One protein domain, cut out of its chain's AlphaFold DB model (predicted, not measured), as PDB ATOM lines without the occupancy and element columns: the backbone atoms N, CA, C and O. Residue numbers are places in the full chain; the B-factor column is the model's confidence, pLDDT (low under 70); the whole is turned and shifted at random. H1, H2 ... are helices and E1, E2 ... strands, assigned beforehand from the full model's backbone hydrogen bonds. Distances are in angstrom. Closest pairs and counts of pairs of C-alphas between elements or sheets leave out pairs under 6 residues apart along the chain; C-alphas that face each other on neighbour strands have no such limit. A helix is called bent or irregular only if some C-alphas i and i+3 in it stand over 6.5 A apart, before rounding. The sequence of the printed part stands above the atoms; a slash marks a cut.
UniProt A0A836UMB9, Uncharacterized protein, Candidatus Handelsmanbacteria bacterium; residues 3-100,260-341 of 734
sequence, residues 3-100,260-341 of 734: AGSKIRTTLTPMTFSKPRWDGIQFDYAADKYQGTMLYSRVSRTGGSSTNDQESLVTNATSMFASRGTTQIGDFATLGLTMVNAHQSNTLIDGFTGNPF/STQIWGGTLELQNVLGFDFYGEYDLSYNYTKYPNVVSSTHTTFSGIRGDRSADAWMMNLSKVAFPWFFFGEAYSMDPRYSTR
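This is residues 3 to 100 and 260 to 341 of the 734 residues of an uncharacterized protein of Candidatus Handelsmanbacteria bacterium (UniProt A0A836UMB9). A long, twisted and curled sheet of nine strands makes an elongated wall, and at one edge the bent hairpin E1 and E2 folds back over one face of it, near E4 and E5. The short helix H1 and the long links of residues 41 to 58 and 291 to 310 lie toward one end of the long strands. The printed part has 180 residues, with one named helix and nine named strands that follow along the chain as E1 E2 E3 E4 E5 H1 E6 E7 E8 E9, and the order of the strands across the sheet is E1 - E2 - E3 - E4 - E5 - E6 - E7 - E8 - E9, all antiparallel. It is mostly strand and loose, with a radius of gyration of the C-alphas of 19.9 A and spans of 68 by 44 by 25 A.

E1, residues 3 to 12, begins at C-alpha 3 (146.407, 158.688, 164.861) and bends by 96 degrees at residue 6. E2, residues 16 to 30, bends by 123 degrees at residue 22. E3 is residues 33 to 40. E4, residues 59 to 72, measures 43.1 A from first to last C-alpha, and E5, residues 76 to 89, 42.4 A. H1 is residues 90 to 93. E6, residues 260 to 273, measures 39.5 A; E7, residues 276 to 290, 46.1 A; E8, residues 311 to 322, 37.5 A. E9, residues 325 to 334, ends at C-alpha 334 (166.314, 135.315, 176.506).

E1 to E5 form a meander, each strand the antiparallel neighbour of the one before, and E6 to E9 form another. The pairing is staggered: E2 pairs with E1 over residues 16 to 24, N 9 and O 18 at 3.0 A, and with E3 over residues 24 to 30, N 26 and O 37 at 2.8 A. The nine strands form a folded sheet, one sheet bent back on itself into two leaves that face each other: E1 and E2 face E4 to E9, with 40 pairs of C-alphas within 11 A and with E3 as the hinge. The closest C-alphas of E1 and E4, those of Leu 11 and Arg 67, are 6.2 A apart. Other N and O pairs within hydrogen-bond range are N 36 and O 67 of E3 and E4, 2.8 A; N 66 and O 82 of E4 and E5, 2.8 A; N 81 and O 265 of E5 and E6, 2.9 A; N 266 and O 282 of E6 and E7, 2.9 A; N 281 and O 315 of E7 and E8, 2.9 A; and N 318 and O 329 of E8 and E9, 2.8 A. H1 is not on the sheet, but only just, with 4 pairs of C-alphas within 10 A. It is too short for an O i to N i+4 pair, and its one O i to N i+3 pair is not within range.

The C-alphas farthest apart, of Val 295 and Pro 324, are 71.6 A apart. Residues 101 to 259 are not printed, and C-alphas 100 and 260 are 7.2 A apart across the cut. The links E3 to E4 and E7 to E8 are long. The mean pLDDT of the printed part is 88.7, with residues 45 to 57, 90 to 97 and 297 under 70.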
ATOM      1  N   ALA A   3     145.190 157.953 165.182       89.62
ATOM      2  CA  ALA A   3     146.407 158.688 164.861       89.62
ATOM      3  C   ALA A   3     146.637 159.750 165.936       89.62
ATOM      4  O   ALA A   3     145.697 160.457 166.305       89.62
ATOM      5  N   GLY A   4     147.861 159.853 166.443       86.19
ATOM      6  CA  GLY A   4     148.209 160.817 167.482       86.19
ATOM      7  C   GLY A   4     149.564 160.541 168.122       86.19
ATOM      8  O   GLY A   4     150.168 159.502 167.882       86.19
ATOM      9  N   SER A   5     150.000 161.466 168.979       82.00
ATOM     10  CA  SER A   5     151.294 161.435 169.680       82.00
ATOM     11  C   SER A   5     151.231 160.878 171.109       82.00
ATOM     12  O   SER A   5     152.136 161.096 171.924       82.00
ATOM     13  N   LYS A   6     150.114 160.218 171.442       87.69
ATOM     14  CA  LYS A   6     149.843 159.627 172.760       87.69
ATOM     15  C   LYS A   6     149.107 158.286 172.675       87.69
ATOM     16  O   LYS A   6     148.096 158.092 173.346       87.69
ATOM     17  N   ILE A   7     149.530 157.399 171.781       90.75
ATOM     18  CA  ILE A   7     148.884 156.090 171.632       90.75
ATOM     19  C   ILE A   7     149.543 155.112 172.616       90.75
ATOM     20  O   ILE A   7     150.758 154.977 172.582       90.75
ATOM     21  N   ARG A   8     148.766 154.445 173.481       93.62
ATOM     22  CA  ARG A   8     149.228 153.294 174.280       93.62
ATOM     23  C   ARG A   8     148.948 152.017 173.501       93.62
ATOM     24  O   ARG A   8     147.795 151.787 173.126       93.62
ATOM     25  N   THR A   9     149.967 151.197 173.261       95.06
ATOM     26  CA  THR A   9     149.819 149.972 172.462       95.06
ATOM     27  C   THR A   9     150.828 148.916 172.878       95.06
ATOM     28  O   THR A   9     152.023 149.191 172.936       95.06
ATOM     29  N   THR A  10     150.353 147.681 173.022       96.25
ATOM     30  CA  THR A  10     151.197 146.492 173.165       96.25
ATOM     31  C   THR A  10     150.791 145.483 172.097       96.25
ATOM     32  O   THR A  10     149.615 145.125 171.999       96.25
ATOM     33  N   LEU A  11     151.743 145.043 171.269       97.44
ATOM     34  CA  LEU A  11     151.529 143.911 170.368       97.44
ATOM     35  C   LEU A  11     151.763 142.617 171.129       97.44
ATOM     36  O   LEU A  11     150.841 141.821 171.223       97.44
ATOM     37  N   THR A  12     152.944 142.430 171.704       97.19
ATOM     38  CA  THR A  12     153.277 141.371 172.668       97.19
ATOM     39  C   THR A  12     154.320 141.937 173.637       97.19
ATOM     40  O   THR A  12     154.990 142.909 173.267       97.19
ATOM     41  N   PRO A  13     154.466 141.386 174.855       94.81
ATOM     42  CA  PRO A  13     155.412 141.924 175.831       94.81
ATOM     43  C   PRO A  13     156.872 141.857 175.359       94.81
ATOM     44  O   PRO A  13     157.653 142.722 175.728       94.81
ATOM     45  N   MET A  14     157.247 140.899 174.502       96.62
ATOM     46  CA  MET A  14     158.638 140.757 174.046       96.62
ATOM     47  C   MET A  14     158.952 141.462 172.713       96.62
ATOM     48  O   MET A  14     160.128 141.594 172.371       96.62
ATOM     49  N   THR A  15     157.957 141.963 171.962       97.38
ATOM     50  CA  THR A  15     158.189 142.565 170.626       97.38
ATOM     51  C   THR A  15     157.918 144.066 170.530       97.38
ATOM     52  O   THR A  15     158.691 144.787 169.894       97.38
ATOM     53  N   PHE A  16     156.804 144.544 171.091       97.25
ATOM     54  CA  PHE A  16     156.423 145.955 171.057       97.25
ATOM     55  C   PHE A  16     155.451 146.267 172.191       97.25
ATOM     56  O   PHE A  16     154.310 145.792 172.174       97.25
ATOM     57  N   SER A  17     155.871 147.118 173.122       96.00
ATOM     58  CA  SER A  17     155.052 147.607 174.229       96.00
ATOM     59  C   SER A  17     155.416 149.056 174.501       96.00
ATOM     60  O   SER A  17     156.549 149.358 174.853       96.00
ATOM     61  N   LYS A  18     154.465 149.963 174.273       93.62
ATOM     62  CA  LYS A  18     154.655 151.400 174.460       93.62
ATOM     63  C   LYS A  18     153.525 151.955 175.330       93.62
ATOM     64  O   LYS A  18     152.368 151.908 174.882       93.62
ATOM     65  N   PRO A  19     153.821 152.555 176.499       91.75
ATOM     66  CA  PRO A  19     152.833 153.301 177.288       91.75
ATOM     67  C   PRO A  19     152.319 154.502 176.485       91.75
ATOM     68  O   PRO A  19     151.155 154.900 176.584       91.75
ATOM     69  N   ARG A  20     153.183 155.035 175.612       88.81
ATOM     70  CA  ARG A  20     152.914 156.175 174.757       88.81
ATOM     71  C   ARG A  20     153.825 156.174 173.531       88.81
ATOM     72  O   ARG A  20     155.039 156.162 173.661       88.81
ATOM     73  N   TRP A  21     153.254 156.282 172.336       88.12
ATOM     74  CA  TRP A  21     154.018 156.500 171.107       88.12
ATOM     75  C   TRP A  21     153.284 157.419 170.124       88.12
ATOM     76  O   TRP A  21     152.097 157.732 170.286       88.12
ATOM     77  N   ASP A  22     154.020 157.878 169.112       88.06
ATOM     78  CA  ASP A  22     153.521 158.760 168.061       88.06
ATOM     79  C   ASP A  22     153.419 158.053 166.713       88.06
ATOM     80  O   ASP A  22     154.423 157.597 166.159       88.06
ATOM     81  N   GLY A  23     152.209 157.993 166.164       90.50
ATOM     82  CA  GLY A  23     151.977 157.522 164.808       90.50
ATOM     83  C   GLY A  23     150.539 157.097 164.561       90.50
ATOM     84  O   GLY A  23     149.595 157.785 164.957       90.50
ATOM     85  N   ILE A  24     150.370 156.003 163.818       92.81
ATOM     86  CA  ILE A  24     149.078 155.519 163.324       92.81
ATOM     87  C   ILE A  24     148.885 154.051 163.693       92.81
ATOM     88  O   ILE A  24     149.680 153.203 163.297       92.81
ATOM     89  N   GLN A  25     147.766 153.750 164.347       95.69
ATOM     90  CA  GLN A  25     147.290 152.397 164.609       95.69
ATOM     91  C   GLN A  25     146.037 152.088 163.782       95.69
ATOM     92  O   GLN A  25     145.067 152.855 163.751       95.69
ATOM     93  N   PHE A  26     146.028 150.938 163.120       97.12
ATOM     94  CA  PHE A  26     144.864 150.381 162.447       97.12
ATOM     95  C   PHE A  26     144.516 149.028 163.056       97.12
ATOM     96  O   PHE A  26     145.311 148.098 162.976       97.12
ATOM     97  N   ASP A  27     143.307 148.923 163.601       96.88
ATOM     98  CA  ASP A  27     142.783 147.689 164.173       96.88
ATOM     99  C   ASP A  27     141.655 147.128 163.316       96.88
ATOM    100  O   ASP A  27     140.782 147.851 162.823       96.88
ATOM    101  N   TYR A  28     141.666 145.812 163.181       96.19
ATOM    102  CA  TYR A  28     140.654 144.997 162.549       96.19
ATOM    103  C   TYR A  28     140.252 143.890 163.518       96.19
ATOM    104  O   TYR A  28     141.101 143.181 164.052       96.19
ATOM    105  N   ALA A  29     138.950 143.713 163.713       95.56
ATOM    106  CA  ALA A  29     138.409 142.624 164.507       95.56
ATOM    107  C   ALA A  29     137.208 142.009 163.786       95.56
ATOM    108  O   ALA A  29     136.307 142.712 163.325       95.56
ATOM    109  N   ALA A  30     137.214 140.687 163.697       94.31
ATOM    110  CA  ALA A  30     136.138 139.839 163.210       94.31
ATOM    111  C   ALA A  30     136.016 138.611 164.124       94.31
ATOM    112  O   ALA A  30     136.863 138.394 164.986       94.31
ATOM    113  N   ASP A  31     134.994 137.779 163.909       91.94
ATOM    114  CA  ASP A  31     134.647 136.665 164.807       91.94
ATOM    115  C   ASP A  31     135.826 135.751 165.181       91.94
ATOM    116  O   ASP A  31     135.920 135.315 166.321       91.94
ATOM    117  N   LYS A  32     136.718 135.446 164.227       94.62
ATOM    118  CA  LYS A  32     137.859 134.526 164.418       94.62
ATOM    119  C   LYS A  32     139.220 135.133 164.100       94.62
ATOM    120  O   LYS A  32     140.215 134.412 164.120       94.62
ATOM    121  N   TYR A  33     139.257 136.409 163.732       96.38
ATOM    122  CA  TYR A  33     140.462 137.069 163.244       96.38
ATOM    123  C   TYR A  33     140.573 138.449 163.864       96.38
ATOM    124  O   TYR A  33     139.626 139.231 163.798       96.38
ATOM    125  N   GLN A  34     141.740 138.763 164.405       97.50
ATOM    126  CA  GLN A  34     142.075 140.115 164.826       97.50
ATOM    127  C   GLN A  34     143.393 140.516 164.179       97.50
ATOM    128  O   GLN A  34     144.239 139.672 163.880       97.50
ATOM    129  N   GLY A  35     143.548 141.801 163.905       97.69
ATOM    130  CA  GLY A  35     144.741 142.343 163.285       97.69
ATOM    131  C   GLY A  35     144.980 143.768 163.741       97.69
ATOM    132  O   GLY A  35     144.067 144.584 163.687       97.69
ATOM    133  N   THR A  36     146.210 144.070 164.121       98.12
ATOM    134  CA  THR A  36     146.668 145.420 164.437       98.12
ATOM    135  C   THR A  36     147.868 145.734 163.555       98.12
ATOM    136  O   THR A  36     148.750 144.895 163.383       98.12
ATOM    137  N   MET A  37     147.897 146.927 162.969       97.81
ATOM    138  CA  MET A  37     149.028 147.466 162.216       97.81
ATOM    139  C   MET A  37     149.416 148.824 162.785       97.81
ATOM    140  O   MET A  37     148.547 149.670 162.998       97.81
ATOM    141  N   LEU A  38     150.711 149.032 162.991       96.12
ATOM    142  CA  LEU A  38     151.302 150.251 163.525       96.12
ATOM    143  C   LEU A  38     152.269 150.836 162.499       96.12
ATOM    144  O   LEU A  38     152.992 150.106 161.817       96.12
ATOM    145  N   TYR A  39     152.298 152.160 162.411       93.44
ATOM    146  CA  TYR A  39     153.287 152.888 161.630       93.44
ATOM    147  C   TYR A  39     153.706 154.171 162.347       93.44
ATOM    148  O   TYR A  39     152.848 154.975 162.719       93.44
ATOM    149  N   SER A  40     155.014 154.388 162.481       89.38
ATOM    150  CA  SER A  40     155.611 155.609 163.036       89.38
ATOM    151  C   SER A  40     156.807 156.065 162.207       89.38
ATOM    152  O   SER A  40     157.546 155.249 161.661       89.38
ATOM    153  N   ARG A  41     157.075 157.374 162.194       86.31
ATOM    154  CA  ARG A  41     158.392 157.912 161.832       86.31
ATOM    155  C   ARG A  41     159.175 158.188 163.117       86.31
ATOM    156  O   ARG A  41     159.251 159.327 163.565       86.31
ATOM    157  N   VAL A  42     159.759 157.146 163.703       85.12
ATOM    158  CA  VAL A  42     160.391 157.201 165.035       85.12
ATOM    159  C   VAL A  42     161.565 158.181 165.131       85.12
ATOM    160  O   VAL A  42     161.820 158.724 166.199       85.12
ATOM    161  N   SER A  43     162.255 158.494 164.024       79.88
ATOM    162  CA  SER A  43     163.316 159.515 164.062       79.88
ATOM    163  C   SER A  43     162.798 160.953 164.179       79.88
ATOM    164  O   SER A  43     163.591 161.867 164.415       79.88
ATOM    165  N   ARG A  44     161.496 161.172 163.965       74.88
ATOM    166  CA  ARG A  44     160.810 162.462 164.082       74.88
ATOM    167  C   ARG A  44     159.387 162.245 164.571       74.88
ATOM    168  O   ARG A  44     158.438 162.339 163.790       74.88
ATOM    169  N   THR A  45     159.259 161.995 165.865       63.09
ATOM    170  CA  THR A  45     157.972 162.099 166.545       63.09
ATOM    171  C   THR A  45     157.477 163.547 166.379       63.09
ATOM    172  O   THR A  45     158.196 164.516 166.619       63.09
ATOM    173  N   GLY A  46     156.278 163.719 165.828       52.28
ATOM    174  CA  GLY A  46     155.653 165.003 165.506       52.28
ATOM    175  C   GLY A  46     155.280 165.840 166.731       52.28
ATOM    176  O   GLY A  46     154.830 166.976 166.574       52.28
ATOM    177  N   GLY A  47     155.476 165.316 167.944       52.47
ATOM    178  CA  GLY A  47     155.198 166.024 169.189       52.47
ATOM    179  C   GLY A  47     153.722 166.419 169.314       52.47
ATOM    180  O   GLY A  47     152.823 165.759 168.796       52.47
ATOM    181  N   SER A  48     153.433 167.501 170.040       45.00
ATOM    182  CA  SER A  48     152.064 168.028 170.174       45.00
ATOM    183  C   SER A  48     151.614 168.908 168.995       45.00
ATOM    184  O   SER A  48     150.425 169.208 168.898       45.00
ATOM    185  N   SER A  49     152.529 169.343 168.117       47.25
ATOM    186  CA  SER A  49     152.221 170.094 166.891       47.25
ATOM    187  C   SER A  49     153.324 169.941 165.840       47.25
ATOM    188  O   SER A  49     154.506 170.057 166.143       47.25
ATOM    189  N   THR A  50     152.944 169.790 164.568       51.28
ATOM    190  CA  THR A  50     153.883 169.744 163.430       51.28
ATOM    191  C   THR A  50     154.240 171.130 162.868       51.28
ATOM    192  O   THR A  50     154.967 171.225 161.882       51.28
ATOM    193  N   ASN A  51     153.738 172.216 163.478       49.03
ATOM    194  CA  ASN A  51     153.899 173.618 163.050       49.03
ATOM    195  C   ASN A  51     153.686 173.866 161.536       49.03
ATOM    196  O   ASN A  51     154.235 174.827 160.999       49.03
ATOM    197  N   ASP A  52     152.925 173.004 160.848       47.25
ATOM    198  CA  ASP A  52     152.749 172.996 159.387       47.25
ATOM    199  C   ASP A  52     154.069 173.068 158.586       47.25
ATOM    200  O   ASP A  52     154.098 173.547 157.450       47.25
ATOM    201  N   GLN A  53     155.185 172.594 159.153       46.16
ATOM    202  CA  GLN A  53     156.461 172.522 158.444       46.16
ATOM    203  C   GLN A  53     156.665 171.130 157.850       46.16
ATOM    204  O   GLN A  53     156.926 170.159 158.561       46.16
ATOM    205  N   GLU A  54     156.601 171.039 156.520       48.31
ATOM    206  CA  GLU A  54     157.062 169.857 155.796       48.31
ATOM    207  C   GLU A  54     158.554 169.635 156.073       48.31
ATOM    208  O   GLU A  54     159.422 170.419 155.689       48.31
ATOM    209  N   SER A  55     158.863 168.540 156.765       54.75
ATOM    210  CA  SER A  55     160.236 168.142 157.049       54.75
ATOM    211  C   SER A  55     160.806 167.357 155.862       54.75
ATOM    212  O   SER A  55     160.747 166.124 155.820       54.75
ATOM    213  N   LEU A  56     161.344 168.098 154.889       55.47
ATOM    214  CA  LEU A  56     162.052 167.587 153.708       55.47
ATOM    215  C   LEU A  56     163.464 167.136 154.093       55.47
ATOM    216  O   LEU A  56     164.455 167.819 153.843       55.47
ATOM    217  N   VAL A  57     163.545 166.007 154.785       62.12
ATOM    218  CA  VAL A  57     164.803 165.475 155.309       62.12
ATOM    219  C   VAL A  57     165.134 164.191 154.585       62.12
ATOM    220  O   VAL A  57     164.270 163.335 154.410       62.12
ATOM    221  N   THR A  58     166.396 164.080 154.185       70.38
ATOM    222  CA  THR A  58     166.876 162.956 153.387       70.38
ATOM    223  C   THR A  58     166.889 161.655 154.186       70.38
ATOM    224  O   THR A  58     166.435 160.637 153.669       70.38
ATOM    225  N   ASN A  59     167.346 161.707 155.443       82.81
ATOM    226  CA  ASN A  59     167.442 160.559 156.342       82.81
ATOM    227  C   ASN A  59     166.231 160.478 157.289       82.81
ATOM    228  O   ASN A  59     165.796 161.479 157.873       82.81
ATOM    229  N   ALA A  60     165.675 159.283 157.461       83.44
ATOM    230  CA  ALA A  60     164.593 159.023 158.405       83.44
ATOM    231  C   ALA A  60     164.660 157.594 158.941       83.44
ATOM    232  O   ALA A  60     165.021 156.684 158.206       83.44
ATOM    233  N   THR A  61     164.229 157.387 160.182       88.06
ATOM    234  CA  THR A  61     163.962 156.049 160.716       88.06
ATOM    235  C   THR A  61     162.461 155.891 160.852       88.06
ATOM    236  O   THR A  61     161.800 156.716 161.494       88.06
ATOM    237  N   SER A  62     161.939 154.847 160.227       89.50
ATOM    238  CA  SER A  62     160.524 154.496 160.239       89.50
ATOM    239  C   SER A  62     160.343 153.167 160.953       89.50
ATOM    240  O   SER A  62     161.223 152.310 160.921       89.50
ATOM    241  N   MET A  63     159.193 153.005 161.591       92.44
ATOM    242  CA  MET A  63     158.771 151.769 162.224       92.44
ATOM    243  C   MET A  63     157.460 151.312 161.595       92.44
ATOM    244  O   MET A  63     156.530 152.104 161.424       92.44
ATOM    245  N   PHE A  64     157.404 150.033 161.251       94.69
ATOM    246  CA  PHE A  64     156.193 149.323 160.883       94.69
ATOM    247  C   PHE A  64     156.073 148.089 161.769       94.69
ATOM    248  O   PHE A  64     157.018 147.310 161.892       94.69
ATOM    249  N   ALA A  65     154.899 147.889 162.351       96.88
ATOM    250  CA  ALA A  65     154.625 146.713 163.155       96.88
ATOM    251  C   ALA A  65     153.249 146.145 162.834       96.88
ATOM    252  O   ALA A  65     152.333 146.864 162.436       96.88
ATOM    253  N   SER A  66     153.085 144.842 163.002       97.69
ATOM    254  CA  SER A  66     151.806 144.180 162.811       97.69
ATOM    255  C   SER A  66     151.669 142.975 163.725       97.69
ATOM    256  O   SER A  66     152.642 142.259 163.944       97.69
ATOM    257  N   ARG A  67     150.455 142.729 164.214       98.25
ATOM    258  CA  ARG A  67     150.070 141.485 164.886       98.25
ATOM    259  C   ARG A  67     148.777 140.986 164.273       98.25
ATOM    260  O   ARG A  67     147.831 141.754 164.137       98.25
ATOM    261  N   GLY A  68     148.729 139.716 163.903       98.31
ATOM    262  CA  GLY A  68     147.516 139.040 163.459       98.31
ATOM    263  C   GLY A  68     147.253 137.823 164.329       98.31
ATOM    264  O   GLY A  68     148.163 137.023 164.537       98.31
ATOM    265  N   THR A  69     146.027 137.662 164.815       98.12
ATOM    266  CA  THR A  69     145.616 136.476 165.571       98.12
ATOM    267  C   THR A  69     144.474 135.751 164.875       98.12
ATOM    268  O   THR A  69     143.629 136.352 164.202       98.12
ATOM    269  N   THR A  70     144.455 134.428 165.012       98.00
ATOM    270  CA  THR A  70     143.374 133.579 164.519       98.00
ATOM    271  C   THR A  70     142.954 132.560 165.566       98.00
ATOM    272  O   THR A  70     143.787 131.862 166.144       98.00
ATOM    273  N   GLN A  71     141.647 132.462 165.792       97.12
ATOM    274  CA  GLN A  71     141.069 131.468 166.685       97.12
ATOM    275  C   GLN A  71     140.816 130.154 165.927       97.12
ATOM    276  O   GLN A  71     140.066 130.110 164.942       97.12
ATOM    277  N   ILE A  72     141.425 129.066 166.396       94.44
ATOM    278  CA  ILE A  72     141.270 127.714 165.855       94.44
ATOM    279  C   ILE A  72     140.399 126.894 166.807       94.44
ATOM    280  O   ILE A  72     140.834 126.439 167.862       94.44
ATOM    281  N   GLY A  73     139.147 126.674 166.403       91.62
ATOM    282  CA  GLY A  73     138.143 126.075 167.284       91.62
ATOM    283  C   GLY A  73     137.762 127.031 168.413       91.62
ATOM    284  O   GLY A  73     137.804 128.241 168.221       91.62
ATOM    285  N   ASP A  74     137.406 126.479 169.572       91.00
ATOM    286  CA  ASP A  74     136.929 127.261 170.723       91.00
ATOM    287  C   ASP A  74     137.977 127.357 171.849       91.00
ATOM    288  O   ASP A  74     137.697 127.920 172.900       91.00
ATOM    289  N   PHE A  75     139.169 126.780 171.651       94.31
ATOM    290  CA  PHE A  75     140.160 126.577 172.715       94.31
ATOM    291  C   PHE A  75     141.578 127.034 172.360       94.31
ATOM    292  O   PHE A  75     142.427 127.005 173.241       94.31
ATOM    293  N   ALA A  76     141.871 127.397 171.106       97.62
ATOM    294  CA  ALA A  76     143.218 127.776 170.682       97.62
ATOM    295  C   ALA A  76     143.223 129.094 169.904       97.62
ATOM    296  O   ALA A  76     142.399 129.286 169.007       97.62
ATOM    297  N   THR A  77     144.202 129.948 170.186       98.25
ATOM    298  CA  THR A  77     144.495 131.167 169.425       98.25
ATOM    299  C   THR A  77     145.953 131.133 168.986       98.25
ATOM    300  O   THR A  77     146.848 130.917 169.800       98.25
ATOM    301  N   LEU A  78     146.194 131.333 167.690       98.31
ATOM    302  CA  LEU A  78     147.536 131.509 167.136       98.31
ATOM    303  C   LEU A  78     147.756 132.977 166.802       98.31
ATOM    304  O   LEU A  78     146.896 133.584 166.161       98.31
ATOM    305  N   GLY A  79     148.903 133.522 167.187       98.19
ATOM    306  CA  GLY A  79     149.335 134.868 166.832       98.19
ATOM    307  C   GLY A  79     150.610 134.852 166.002       98.19
ATOM    308  O   GLY A  79     151.484 134.014 166.209       98.19
ATOM    309  N   LEU A  80     150.713 135.791 165.067       98.50
ATOM    310  CA  LEU A  80     151.952 136.135 164.379       98.50
ATOM    311  C   LEU A  80     152.184 137.632 164.523       98.50
ATOM    312  O   LEU A  80     151.282 138.427 164.244       98.50
ATOM    313  N   THR A  81     153.395 137.996 164.920       98.44
ATOM    314  CA  THR A  81     153.819 139.377 165.127       98.44
ATOM    315  C   THR A  81     155.047 139.665 164.272       98.44
ATOM    316  O   THR A  81     155.916 138.815 164.088       98.44
ATOM    317  N   MET A  82     155.118 140.869 163.716       97.81
ATOM    318  CA  MET A  82     156.295 141.380 163.025       97.81
ATOM    319  C   MET A  82     156.491 142.829 163.433       97.81
ATOM    320  O   MET A  82     155.570 143.629 163.283       97.81
ATOM    321  N   VAL A  83     157.690 143.179 163.878       97.69
ATOM    322  CA  VAL A  83     158.084 144.556 164.174       97.69
ATOM    323  C   VAL A  83     159.334 144.860 163.371       97.69
ATOM    324  O   VAL A  83     160.254 144.051 163.303       97.69
ATOM    325  N   ASN A  84     159.375 146.006 162.711       96.31
ATOM    326  CA  ASN A  84     160.552 146.440 161.986       96.31
ATOM    327  C   ASN A  84     160.743 147.941 162.147       96.31
ATOM    328  O   ASN A  84     159.877 148.725 161.763       96.31
ATOM    329  N   ALA A  85     161.895 148.324 162.680       94.62
ATOM    330  CA  ALA A  85     162.389 149.685 162.654       94.62
ATOM    331  C   ALA A  85     163.604 149.736 161.731       94.62
ATOM    332  O   ALA A  85     164.530 148.933 161.857       94.62
ATOM    333  N   HIS A  86     163.596 150.645 160.764       93.00
ATOM    334  CA  HIS A  86     164.652 150.724 159.764       93.00
ATOM    335  C   HIS A  86     164.946 152.159 159.360       93.00
ATOM    336  O   HIS A  86     164.074 153.032 159.333       93.00
ATOM    337  N   GLN A  87     166.206 152.391 159.022       89.88
ATOM    338  CA  GLN A  87     166.662 153.629 158.420       89.88
ATOM    339  C   GLN A  87     166.306 153.653 156.932       89.88
ATOM    340  O   GLN A  87     166.334 152.634 156.242       89.88
ATOM    341  N   SER A  88     165.966 154.837 156.445       81.69
ATOM    342  CA  SER A  88     165.600 155.132 155.064       81.69
ATOM    343  C   SER A  88     166.305 156.410 154.617       81.69
ATOM    344  O   SER A  88     166.499 157.339 155.412       81.69
ATOM    345  N   ASN A  89     166.693 156.454 153.344       76.25
ATOM    346  CA  ASN A  89     167.457 157.554 152.764       76.25
ATOM    347  C   ASN A  89     166.904 157.930 151.387       76.25
ATOM    348  O   ASN A  89     167.216 157.301 150.384       76.25
ATOM    349  N   THR A  90     166.121 159.002 151.314       65.69
ATOM    350  CA  THR A  90     165.378 159.373 150.096       65.69
ATOM    351  C   THR A  90     166.248 159.817 148.907       65.69
ATOM    352  O   THR A  90     165.745 159.811 147.784       65.69
ATOM    353  N   LEU A  91     167.532 160.159 149.107       59.16
ATOM    354  CA  LEU A  91     168.466 160.495 148.016       59.16
ATOM    355  C   LEU A  91     169.059 159.253 147.340       59.16
ATOM    356  O   LEU A  91     169.330 159.289 146.141       59.16
ATOM    357  N   ILE A  92     169.260 158.177 148.102       55.06
ATOM    358  CA  ILE A  92     169.764 156.892 147.594       55.06
ATOM    359  C   ILE A  92     168.601 156.021 147.107       55.06
ATOM    360  O   ILE A  92     168.727 155.307 146.116       55.06
ATOM    361  N   ASP A  93     167.456 156.106 147.788       52.28
ATOM    362  CA  ASP A  93     166.382 155.127 147.697       52.28
ATOM    363  C   ASP A  93     165.643 155.177 146.355       52.28
ATOM    364  O   ASP A  93     165.523 154.143 145.711       52.28
ATOM    365  N   GLY A  94     165.173 156.328 145.859       45.34
ATOM    366  CA  GLY A  94     164.480 156.378 144.557       45.34
ATOM    367  C   GLY A  94     163.398 155.289 144.349       45.34
ATOM    368  O   GLY A  94     163.133 154.934 143.200       45.34
ATOM    369  N   PHE A  95     162.800 154.767 145.436       48.34
ATOM    370  CA  PHE A  95     161.888 153.607 145.522       48.34
ATOM    371  C   PHE A  95     162.508 152.193 145.379       48.34
ATOM    372  O   PHE A  95     161.793 151.249 145.041       48.34
ATOM    373  N   THR A  96     163.808 152.018 145.620       51.22
ATOM    374  CA  THR A  96     164.557 150.754 145.441       51.22
ATOM    375  C   THR A  96     165.201 150.200 146.718       51.22
ATOM    376  O   THR A  96     165.713 149.080 146.692       51.22
ATOM    377  N   GLY A  97     165.157 150.939 147.829       59.53
ATOM    378  CA  GLY A  97     165.671 150.529 149.135       59.53
ATOM    379  C   GLY A  97     164.888 149.365 149.742       59.53
ATOM    380  O   GLY A  97     163.709 149.151 149.441       59.53
ATOM    381  N   ASN A  98     165.547 148.580 150.600       72.00
ATOM    382  CA  ASN A  98     164.913 147.439 151.260       72.00
ATOM    383  C   ASN A  98     164.288 147.861 152.607       72.00
ATOM    384  O   ASN A  98     165.027 148.073 153.574       72.00
ATOM    385  N   PRO A  99     162.945 147.897 152.723       74.62
ATOM    386  CA  PRO A  99     162.259 148.367 153.926       74.62
ATOM    387  C   PRO A  99     162.326 147.382 155.101       74.62
ATOM    388  O   PRO A  99     161.735 147.652 156.133       74.62
ATOM    389  N   PHE A 100     162.993 146.232 154.966       83.31
ATOM    390  CA  PHE A 100     163.192 145.282 156.066       83.31
ATOM    391  C   PHE A 100     164.592 145.352 156.663       83.31
ATOM    392  O   PHE A 100     164.756 145.190 157.864       83.31
ATOM    393  N   SER A 260     168.858 148.489 160.688       94.44
ATOM    394  CA  SER A 260     167.507 148.069 161.068       94.44
ATOM    395  C   SER A 260     167.491 147.059 162.212       94.44
ATOM    396  O   SER A 260     168.375 146.211 162.302       94.44
ATOM    397  N   THR A 261     166.426 147.115 163.007       96.06
ATOM    398  CA  THR A 261     166.023 146.097 163.981       96.06
ATOM    399  C   THR A 261     164.718 145.466 163.503       96.06
ATOM    400  O   THR A 261     163.734 146.167 163.245       96.06
ATOM    401  N   GLN A 262     164.697 144.144 163.341       96.56
ATOM    402  CA  GLN A 262     163.528 143.386 162.897       96.56
ATOM    403  C   GLN A 262     163.240 142.237 163.854       96.56
ATOM    404  O   GLN A 262     164.113 141.415 164.094       96.56
ATOM    405  N   ILE A 263     161.999 142.126 164.311       98.06
ATOM    406  CA  ILE A 263     161.550 141.054 165.192       98.06
ATOM    407  C   ILE A 263     160.402 140.306 164.523       98.06
ATOM    408  O   ILE A 263     159.454 140.919 164.023       98.06
ATOM    409  N   TRP A 264     160.496 138.981 164.504       97.94
ATOM    410  CA  TRP A 264     159.414 138.081 164.113       97.94
ATOM    411  C   TRP A 264     159.004 137.254 165.314       97.94
ATOM    412  O   TRP A 264     159.865 136.631 165.919       97.94
ATOM    413  N   GLY A 265     157.708 137.215 165.606       98.12
ATOM    414  CA  GLY A 265     157.172 136.542 166.779       98.12
ATOM    415  C   GLY A 265     155.987 135.646 166.476       98.12
ATOM    416  O   GLY A 265     155.220 135.889 165.536       98.12
ATOM    417  N   GLY A 266     155.823 134.604 167.281       98.50
ATOM    418  CA  GLY A 266     154.685 133.694 167.224       98.50
ATOM    419  C   GLY A 266     154.132 133.413 168.612       98.50
ATOM    420  O   GLY A 266     154.893 133.076 169.512       98.50
ATOM    421  N   THR A 267     152.807 133.495 168.771       98.62
ATOM    422  CA  THR A 267     152.131 133.155 170.032       98.62
ATOM    423  C   THR A 267     151.187 131.967 169.874       98.62
ATOM    424  O   THR A 267     150.520 131.805 168.846       98.62
ATOM    425  N   LEU A 268     151.100 131.145 170.916       98.50
ATOM    426  CA  LEU A 268     150.109 130.085 171.067       98.50
ATOM    427  C   LEU A 268     149.411 130.250 172.412       98.50
ATOM    428  O   LEU A 268     150.032 130.127 173.462       98.50
ATOM    429  N   GLU A 269     148.102 130.447 172.367       98.31
ATOM    430  CA  GLU A 269     147.259 130.508 173.554       98.31
ATOM    431  C   GLU A 269     146.298 129.323 173.521       98.31
ATOM    432  O   GLU A 269     145.613 129.106 172.518       98.31
ATOM    433  N   LEU A 270     146.244 128.546 174.599       98.25
ATOM    434  CA  LEU A 270     145.270 127.476 174.780       98.25
ATOM    435  C   LEU A 270     144.439 127.766 176.023       98.25
ATOM    436  O   LEU A 270     144.991 127.996 177.093       98.25
ATOM    437  N   GLN A 271     143.119 127.704 175.886       96.88
ATOM    438  CA  GLN A 271     142.179 127.951 176.971       96.88
ATOM    439  C   GLN A 271     141.466 126.660 177.363       96.88
ATOM    440  O   GLN A 271     140.869 125.977 176.524       96.88
ATOM    441  N   ASN A 272     141.499 126.343 178.656       95.06
ATOM    442  CA  ASN A 272     140.782 125.237 179.282       95.06
ATOM    443  C   ASN A 272     140.973 123.868 178.585       95.06
ATOM    444  O   ASN A 272     140.062 123.032 178.525       95.06
ATOM    445  N   VAL A 273     142.173 123.582 178.077       96.12
ATOM    446  CA  VAL A 273     142.500 122.284 177.469       96.12
ATOM    447  C   VAL A 273     142.836 121.296 178.582       96.12
ATOM    448  O   VAL A 273     143.861 121.403 179.246       96.12
ATOM    449  N   LEU A 274     141.946 120.328 178.833       94.31
ATOM    450  CA  LEU A 274     142.046 119.413 179.988       94.31
ATOM    451  C   LEU A 274     142.127 120.159 181.345       94.31
ATOM    452  O   LEU A 274     142.697 119.652 182.323       94.31
ATOM    453  N   GLY A 275     141.538 121.359 181.410       94.69
ATOM    454  CA  GLY A 275     141.583 122.252 182.569       94.69
ATOM    455  C   GLY A 275     142.885 123.036 182.725       94.69
ATOM    456  O   GLY A 275     143.104 123.570 183.806       94.69
ATOM    457  N   PHE A 276     143.758 123.041 181.716       97.50
ATOM    458  CA  PHE A 276     144.950 123.885 181.677       97.50
ATOM    459  C   PHE A 276     144.744 125.080 180.751       97.50
ATOM    460  O   PHE A 276     144.169 124.932 179.668       97.50
ATOM    461  N   ASP A 277     145.288 126.215 181.166       98.38
ATOM    462  CA  ASP A 277     145.491 127.393 180.335       98.38
ATOM    463  C   ASP A 277     146.985 127.510 180.025       98.38
ATOM    464  O   ASP A 277     147.824 127.344 180.913       98.38
ATOM    465  N   PHE A 278     147.317 127.751 178.761       98.56
ATOM    466  CA  PHE A 278     148.689 127.862 178.277       98.56
ATOM    467  C   PHE A 278     148.859 129.143 177.466       98.56
ATOM    468  O   PHE A 278     148.022 129.452 176.618       98.56
ATOM    469  N   TYR A 279     149.969 129.831 177.684       98.50
ATOM    470  CA  TYR A 279     150.472 130.898 176.830       98.50
ATOM    471  C   TYR A 279     151.905 130.551 176.449       98.50
ATOM    472  O   TYR A 279     152.684 130.164 177.314       98.50
ATOM    473  N   GLY A 280     152.265 130.693 175.182       98.56
ATOM    474  CA  GLY A 280     153.644 130.585 174.731       98.56
ATOM    475  C   GLY A 280     153.943 131.639 173.681       98.56
ATOM    476  O   GLY A 280     153.089 131.917 172.837       98.56
ATOM    477  N   GLU A 281     155.150 132.184 173.722       98.62
ATOM    478  CA  GLU A 281     155.665 133.179 172.784       98.62
ATOM    479  C   GLU A 281     157.101 132.815 172.396       98.62
ATOM    480  O   GLU A 281     157.879 132.377 173.245       98.62
ATOM    481  N   TYR A 282     157.422 132.930 171.109       98.69
ATOM    482  CA  TYR A 282     158.750 132.675 170.554       98.69
ATOM    483  C   TYR A 282     159.071 133.736 169.507       98.69
ATOM    484  O   TYR A 282     158.386 133.816 168.480       98.69
ATOM    485  N   ASP A 283     160.141 134.482 169.750       98.62
ATOM    486  CA  ASP A 283     160.546 135.643 168.977       98.62
ATOM    487  C   ASP A 283     161.985 135.518 168.475       98.62
ATOM    488  O   ASP A 283     162.855 134.926 169.111       98.62
ATOM    489  N   LEU A 284     162.237 136.103 167.307       98.00
ATOM    490  CA  LEU A 284     163.539 136.172 166.656       98.00
ATOM    491  C   LEU A 284     163.862 137.627 166.336       98.00
ATOM    492  O   LEU A 284     163.225 138.216 165.457       98.00
ATOM    493  N   SER A 285     164.874 138.181 167.001       97.00
ATOM    494  CA  SER A 285     165.400 139.517 166.727       97.00
ATOM    495  C   SER A 285     166.584 139.460 165.755       97.00
ATOM    496  O   SER A 285     167.534 138.691 165.920       97.00
ATOM    497  N   TYR A 286     166.522 140.290 164.717       96.44
ATOM    498  CA  TYR A 286     167.551 140.509 163.710       96.44
ATOM    499  C   TYR A 286     167.989 141.973 163.753       96.44
ATOM    500  O   TYR A 286     167.260 142.868 163.323       96.44
ATOM    501  N   ASN A 287     169.224 142.203 164.186       95.19
ATOM    502  CA  ASN A 287     169.880 143.507 164.101       95.19
ATOM    503  C   ASN A 287     170.724 143.551 162.828       95.19
ATOM    504  O   ASN A 287     171.797 142.936 162.759       95.19
ATOM    505  N   TYR A 288     170.200 144.181 161.783       95.62
ATOM    506  CA  TYR A 288     170.846 144.256 160.482       95.62
ATOM    507  C   TYR A 288     171.897 145.356 160.430       95.62
ATOM    508  O   TYR A 288     171.693 146.477 160.901       95.62
ATOM    509  N   THR A 289     173.006 145.024 159.777       95.19
ATOM    510  CA  THR A 289     174.091 145.944 159.477       95.19
ATOM    511  C   THR A 289     174.446 145.917 157.996       95.19
ATOM    512  O   THR A 289     174.249 144.906 157.304       95.19
ATOM    513  N   LYS A 290     174.997 147.032 157.512       94.56
ATOM    514  CA  LYS A 290     175.495 147.190 156.140       94.56
ATOM    515  C   LYS A 290     176.903 147.778 156.153       94.56
ATOM    516  O   LYS A 290     177.187 148.695 156.921       94.56
ATOM    517  N   TYR A 291     177.792 147.239 155.322       95.31
ATOM    518  CA  TYR A 291     179.130 147.807 155.149       95.31
ATOM    519  C   TYR A 291     179.021 149.149 154.410       95.31
ATOM    520  O   TYR A 291     178.356 149.182 153.377       95.31
ATOM    521  N   PRO A 292     179.627 150.242 154.896       92.50
ATOM    522  CA  PRO A 292     179.526 151.540 154.236       92.50
ATOM    523  C   PRO A 292     180.452 151.665 153.020       92.50
ATOM    524  O   PRO A 292     181.635 151.332 153.083       92.50
ATOM    525  N   ASN A 293     179.911 152.157 151.900       86.50
ATOM    526  CA  ASN A 293     180.664 152.372 150.665       86.50
ATOM    527  C   ASN A 293     180.152 153.612 149.899       86.50
ATOM    528  O   ASN A 293     178.976 153.701 149.569       86.50
ATOM    529  N   VAL A 294     181.052 154.544 149.563       83.56
ATOM    530  CA  VAL A 294     180.735 155.808 148.855       83.56
ATOM    531  C   VAL A 294     180.341 155.641 147.381       83.56
ATOM    532  O   VAL A 294     179.706 156.521 146.803       83.56
ATOM    533  N   VAL A 295     180.761 154.547 146.745       80.75
ATOM    534  CA  VAL A 295     180.582 154.269 145.312       80.75
ATOM    535  C   VAL A 295     179.323 153.439 145.055       80.75
ATOM    536  O   VAL A 295     178.693 153.589 144.006       80.75
ATOM    537  N   SER A 296     178.952 152.559 145.987       77.31
ATOM    538  CA  SER A 296     177.817 151.653 145.818       77.31
ATOM    539  C   SER A 296     176.506 152.256 146.316       77.31
ATOM    540  O   SER A 296     176.411 152.733 147.441       77.31
ATOM    541  N   SER A 297     175.448 152.159 145.509       69.62
ATOM    542  CA  SER A 297     174.078 152.443 145.956       69.62
ATOM    543  C   SER A 297     173.372 151.213 146.535       69.62
ATOM    544  O   SER A 297     172.315 151.344 147.144       69.62
ATOM    545  N   THR A 298     173.938 150.013 146.356       75.31
ATOM    546  CA  THR A 298     173.384 148.747 146.858       75.31
ATOM    547  C   THR A 298     174.362 148.075 147.810       75.31
ATOM    548  O   THR A 298     175.509 147.816 147.449       75.31
ATOM    549  N   HIS A 299     173.899 147.745 149.010       82.88
ATOM    550  CA  HIS A 299     174.752 147.226 150.075       82.88
ATOM    551  C   HIS A 299     174.342 145.816 150.495       82.88
ATOM    552  O   HIS A 299     173.153 145.506 150.629       82.88
ATOM    553  N   THR A 300     175.335 144.964 150.757       86.25
ATOM    554  CA  THR A 300     175.092 143.647 151.353       86.25
ATOM    555  C   THR A 300     174.680 143.801 152.816       86.25
ATOM    556  O   THR A 300     175.147 144.695 153.516       86.25
ATOM    557  N   THR A 301     173.761 142.949 153.275       90.69
ATOM    558  CA  THR A 301     173.217 143.013 154.640       90.69
ATOM    559  C   THR A 301     173.619 141.782 155.439       90.69
ATOM    560  O   THR A 301     173.530 140.652 154.944       90.69
ATOM    561  N   PHE A 302     173.985 141.983 156.701       92.88
ATOM    562  CA  PHE A 302     174.304 140.916 157.639       92.88
ATOM    563  C   PHE A 302     173.631 141.128 159.004       92.88
ATOM    564  O   PHE A 302     173.194 142.225 159.312       92.88
ATOM    565  N   SER A 303     173.489 140.064 159.798       93.50
ATOM    566  CA  SER A 303     172.986 140.119 161.181       93.50
ATOM    567  C   SER A 303     173.550 138.939 161.975       93.50
ATOM    568  O   SER A 303     173.866 137.910 161.365       93.50
ATOM    569  N   GLY A 304     173.710 139.111 163.292       92.25
ATOM    570  CA  GLY A 304     174.263 138.103 164.201       92.25
ATOM    571  C   GLY A 304     175.671 137.652 163.807       92.25
ATOM    572  O   GLY A 304     176.516 138.478 163.450       92.25
ATOM    573  N   ILE A 305     175.897 136.341 163.833       94.06
ATOM    574  CA  ILE A 305     177.113 135.660 163.382       94.06
ATOM    575  C   ILE A 305     176.793 134.608 162.303       94.06
ATOM    576  O   ILE A 305     175.648 134.306 161.959       94.06
ATOM    577  N   ARG A 306     177.829 134.055 161.676       93.50
ATOM    578  CA  ARG A 306     177.717 132.988 160.679       93.50
ATOM    579  C   ARG A 306     177.164 131.735 161.354       93.50
ATOM    580  O   ARG A 306     177.759 131.225 162.289       93.50
ATOM    581  N   GLY A 307     176.057 131.219 160.823       91.25
ATOM    582  CA  GLY A 307     175.366 130.054 161.384       91.25
ATOM    583  C   GLY A 307     174.303 130.409 162.422       91.25
ATOM    584  O   GLY A 307     173.440 129.577 162.671       91.25
ATOM    585  N   ASP A 308     174.307 131.644 162.927       93.12
ATOM    586  CA  ASP A 308     173.376 132.109 163.948       93.12
ATOM    587  C   ASP A 308     173.093 133.616 163.779       93.12
ATOM    588  O   ASP A 308     173.791 134.490 164.298       93.12
ATOM    589  N   ARG A 309     172.117 133.915 162.912       93.81
ATOM    590  CA  ARG A 309     171.851 135.272 162.401       93.81
ATOM    591  C   ARG A 309     170.836 136.069 163.218       93.81
ATOM    592  O   ARG A 309     170.688 137.254 162.943       93.81
ATOM    593  N   SER A 310     170.124 135.423 164.129       95.12
ATOM    594  CA  SER A 310     169.089 136.022 164.973       95.12
ATOM    595  C   SER A 310     169.361 135.677 166.419       95.12
ATOM    596  O   SER A 310     169.871 134.600 166.692       95.12
ATOM    597  N   ALA A 311     168.958 136.563 167.313       95.69
ATOM    598  CA  ALA A 311     168.866 136.272 168.731       95.69
ATOM    599  C   ALA A 311     167.434 135.829 169.041       95.69
ATOM    600  O   ALA A 311     166.494 136.530 168.648       95.69
ATOM    601  N   ASP A 312     167.255 134.675 169.676       96.81
ATOM    602  CA  ASP A 312     165.935 134.169 170.040       96.81
ATOM    603  C   ASP A 312     165.543 134.518 171.480       96.81
ATOM    604  O   ASP A 312     166.374 134.630 172.378       96.81
ATOM    605  N   ALA A 313     164.247 134.703 171.689       98.25
ATOM    606  CA  ALA A 313     163.644 134.898 172.997       98.25
ATOM    607  C   ALA A 313     162.355 134.089 173.059       98.25
ATOM    608  O   ALA A 313     161.567 134.095 172.112       98.25
ATOM    609  N   TRP A 314     162.128 133.363 174.147       98.56
ATOM    610  CA  TRP A 314     160.887 132.621 174.311       98.56
ATOM    611  C   TRP A 314     160.457 132.514 175.760       98.56
ATOM    612  O   TRP A 314     161.279 132.443 176.671       98.56
ATOM    613  N   MET A 315     159.144 132.432 175.943       98.50
ATOM    614  CA  MET A 315     158.510 132.176 177.228       98.50
ATOM    615  C   MET A 315     157.314 131.249 177.064       98.50
ATOM    616  O   MET A 315     156.649 131.219 176.023       98.50
ATOM    617  N   MET A 316     157.005 130.508 178.118       98.38
ATOM    618  CA  MET A 316     155.768 129.759 178.226       98.38
ATOM    619  C   MET A 316     155.241 129.768 179.651       98.38
ATOM    620  O   MET A 316     155.998 129.565 180.590       98.38
ATOM    621  N   ASN A 317     153.925 129.900 179.779       98.38
ATOM    622  CA  ASN A 317     153.183 129.842 181.027       98.38
ATOM    623  C   ASN A 317     152.127 128.749 180.915       98.38
ATOM    624  O   ASN A 317     151.377 128.685 179.941       98.38
ATOM    625  N   LEU A 318     152.036 127.898 181.927       98.50
ATOM    626  CA  LEU A 318     151.050 126.836 182.035       98.50
ATOM    627  C   LEU A 318     150.399 126.915 183.408       98.50
ATOM    628  O   LEU A 318     151.065 126.762 184.429       98.50
ATOM    629  N   SER A 319     149.085 127.085 183.451       98.31
ATOM    630  CA  SER A 319     148.349 127.188 184.707       98.31
ATOM    631  C   SER A 319     147.141 126.263 184.733       98.31
ATOM    632  O   SER A 319     146.602 125.864 183.701       98.31
ATOM    633  N   LYS A 320     146.739 125.865 185.939       97.69
ATOM    634  CA  LYS A 320     145.522 125.091 186.171       97.69
ATOM    635  C   LYS A 320     144.967 125.378 187.548       97.69
ATOM    636  O   LYS A 320     145.638 125.163 188.559       97.69
ATOM    637  N   VAL A 321     143.697 125.757 187.589       95.50
ATOM    638  CA  VAL A 321     142.944 125.926 188.831       95.50
ATOM    639  C   VAL A 321     141.848 124.868 188.886       95.50
ATOM    640  O   VAL A 321     140.905 124.875 188.101       95.50
ATOM    641  N   ALA A 322     141.978 123.928 189.819       94.94
ATOM    642  CA  ALA A 322     141.036 122.834 190.019       94.94
ATOM    643  C   ALA A 322     140.792 122.653 191.520       94.94
ATOM    644  O   ALA A 322     141.398 121.789 192.159       94.94
ATOM    645  N   PHE A 323     139.917 123.500 192.077       93.94
ATOM    646  CA  PHE A 323     139.688 123.597 193.520       93.94
ATOM    647  C   PHE A 323     139.525 122.208 194.179       93.94
ATOM    648  O   PHE A 323     138.733 121.394 193.697       93.94
ATOM    649  N   PRO A 324     140.242 121.924 195.285       95.81
ATOM    650  CA  PRO A 324     141.055 122.859 196.078       95.81
ATOM    651  C   PRO A 324     142.474 123.116 195.543       95.81
ATOM    652  O   PRO A 324     143.172 123.978 196.078       95.81
ATOM    653  N   TRP A 325     142.906 122.406 194.504       97.56
ATOM    654  CA  TRP A 325     144.278 122.426 194.002       97.56
ATOM    655  C   TRP A 325     144.508 123.526 192.970       97.56
ATOM    656  O   TRP A 325     143.611 123.898 192.210       97.56
ATOM    657  N   PHE A 326     145.740 124.012 192.907       97.38
ATOM    658  CA  PHE A 326     146.204 124.887 191.838       97.38
ATOM    659  C   PHE A 326     147.635 124.527 191.444       97.38
ATOM    660  O   PHE A 326     148.392 123.955 192.234       97.38
ATOM    661  N   PHE A 327     147.981 124.872 190.214       98.19
ATOM    662  CA  PHE A 327     149.288 124.656 189.622       98.19
ATOM    663  C   PHE A 327     149.622 125.816 188.684       98.19
ATOM    664  O   PHE A 327     148.741 126.302 187.970       98.19
ATOM    665  N   PHE A 328     150.889 126.206 188.668       98.56
ATOM    666  CA  PHE A 328     151.470 127.126 187.706       98.56
ATOM    667  C   PHE A 328     152.898 126.679 187.392       98.56
ATOM    668  O   PHE A 328     153.622 126.212 188.273       98.56
ATOM    669  N   GLY A 329     153.303 126.830 186.144       98.56
ATOM    670  CA  GLY A 329     154.688 126.716 185.736       98.56
ATOM    671  C   GLY A 329     154.978 127.704 184.624       98.56
ATOM    672  O   GLY A 329     154.182 127.828 183.696       98.56
ATOM    673  N   GLU A 330     156.122 128.357 184.716       98.31
ATOM    674  CA  GLU A 330     156.691 129.203 183.678       98.31
ATOM    675  C   GLU A 330     158.075 128.690 183.288       98.31
ATOM    676  O   GLU A 330     158.764 128.078 184.106       98.31
ATOM    677  N   ALA A 331     158.472 128.907 182.040       98.69
ATOM    678  CA  ALA A 331     159.829 128.667 181.571       98.69
ATOM    679  C   ALA A 331     160.170 129.618 180.432       98.69
ATOM    680  O   ALA A 331     159.292 129.973 179.644       98.69
ATOM    681  N   TYR A 332     161.438 129.986 180.334       98.69
ATOM    682  CA  TYR A 332     161.885 131.049 179.450       98.69
ATOM    683  C   TYR A 332     163.366 130.924 179.096       98.69
ATOM    684  O   TYR A 332     164.139 130.231 179.764       98.69
ATOM    685  N   SER A 333     163.756 131.609 178.026       98.19
ATOM    686  CA  SER A 333     165.144 131.850 177.644       98.19
ATOM    687  C   SER A 333     165.208 133.128 176.820       98.19
ATOM    688  O   SER A 333     164.492 133.246 175.827       98.19
ATOM    689  N   MET A 334     166.093 134.044 177.193       97.56
ATOM    690  CA  MET A 334     166.314 135.315 176.506       97.56
ATOM    691  C   MET A 334     167.768 135.378 176.034       97.56
ATOM    692  O   MET A 334     168.668 135.528 176.859       97.56
ATOM    693  N   ASP A 335     168.029 135.253 174.727       95.38
ATOM    694  CA  ASP A 335     169.397 135.362 174.197       95.38
ATOM    695  C   ASP A 335     170.016 136.720 174.595       95.38
ATOM    696  O   ASP A 335     169.340 137.752 174.519       95.38
ATOM    697  N   PRO A 336     171.299 136.772 174.986       92.50
ATOM    698  CA  PRO A 336     171.951 138.016 175.414       92.50
ATOM    699  C   PRO A 336     171.933 139.135 174.364       92.50
ATOM    700  O   PRO A 336     171.929 140.326 174.685       92.50
ATOM    701  N   ARG A 337     171.912 138.757 173.081       92.31
ATOM    702  CA  ARG A 337     171.865 139.675 171.937       92.31
ATOM    703  C   ARG A 337     170.433 140.046 171.556       92.31
ATOM    704  O   ARG A 337     170.262 140.854 170.637       92.31
ATOM    705  N   TYR A 338     169.418 139.448 172.191       95.44
ATOM    706  CA  TYR A 338     168.026 139.804 171.948       95.44
ATOM    707  C   TYR A 338     167.847 141.288 172.236       95.44
ATOM    708  O   TYR A 338     168.372 141.828 173.211       95.44
ATOM    709  N   SER A 339     167.177 141.986 171.328       93.50
ATOM    710  CA  SER A 339     167.059 143.427 171.438       93.50
ATOM    711  C   SER A 339     165.847 143.945 170.691       93.50
ATOM    712  O   SER A 339     165.589 143.567 169.545       93.50
ATOM    713  N   THR A 340     165.157 144.864 171.355       95.62
ATOM    714  CA  THR A 340     164.120 145.744 170.811       95.62
ATOM    715  C   THR A 340     164.647 147.140 170.497       95.62
ATOM    716  O   THR A 340     163.878 148.003 170.082       95.62
ATOM    717  N   ARG A 341     165.952 147.362 170.654       93.62
ATOM    718  CA  ARG A 341     166.609 148.653 170.473       93.62
ATOM    719  C   ARG A 341     166.794 148.965 169.000       93.62
ATOM    720  O   ARG A 341     167.260 148.118 168.239       93.62
TER     721      ARG A 341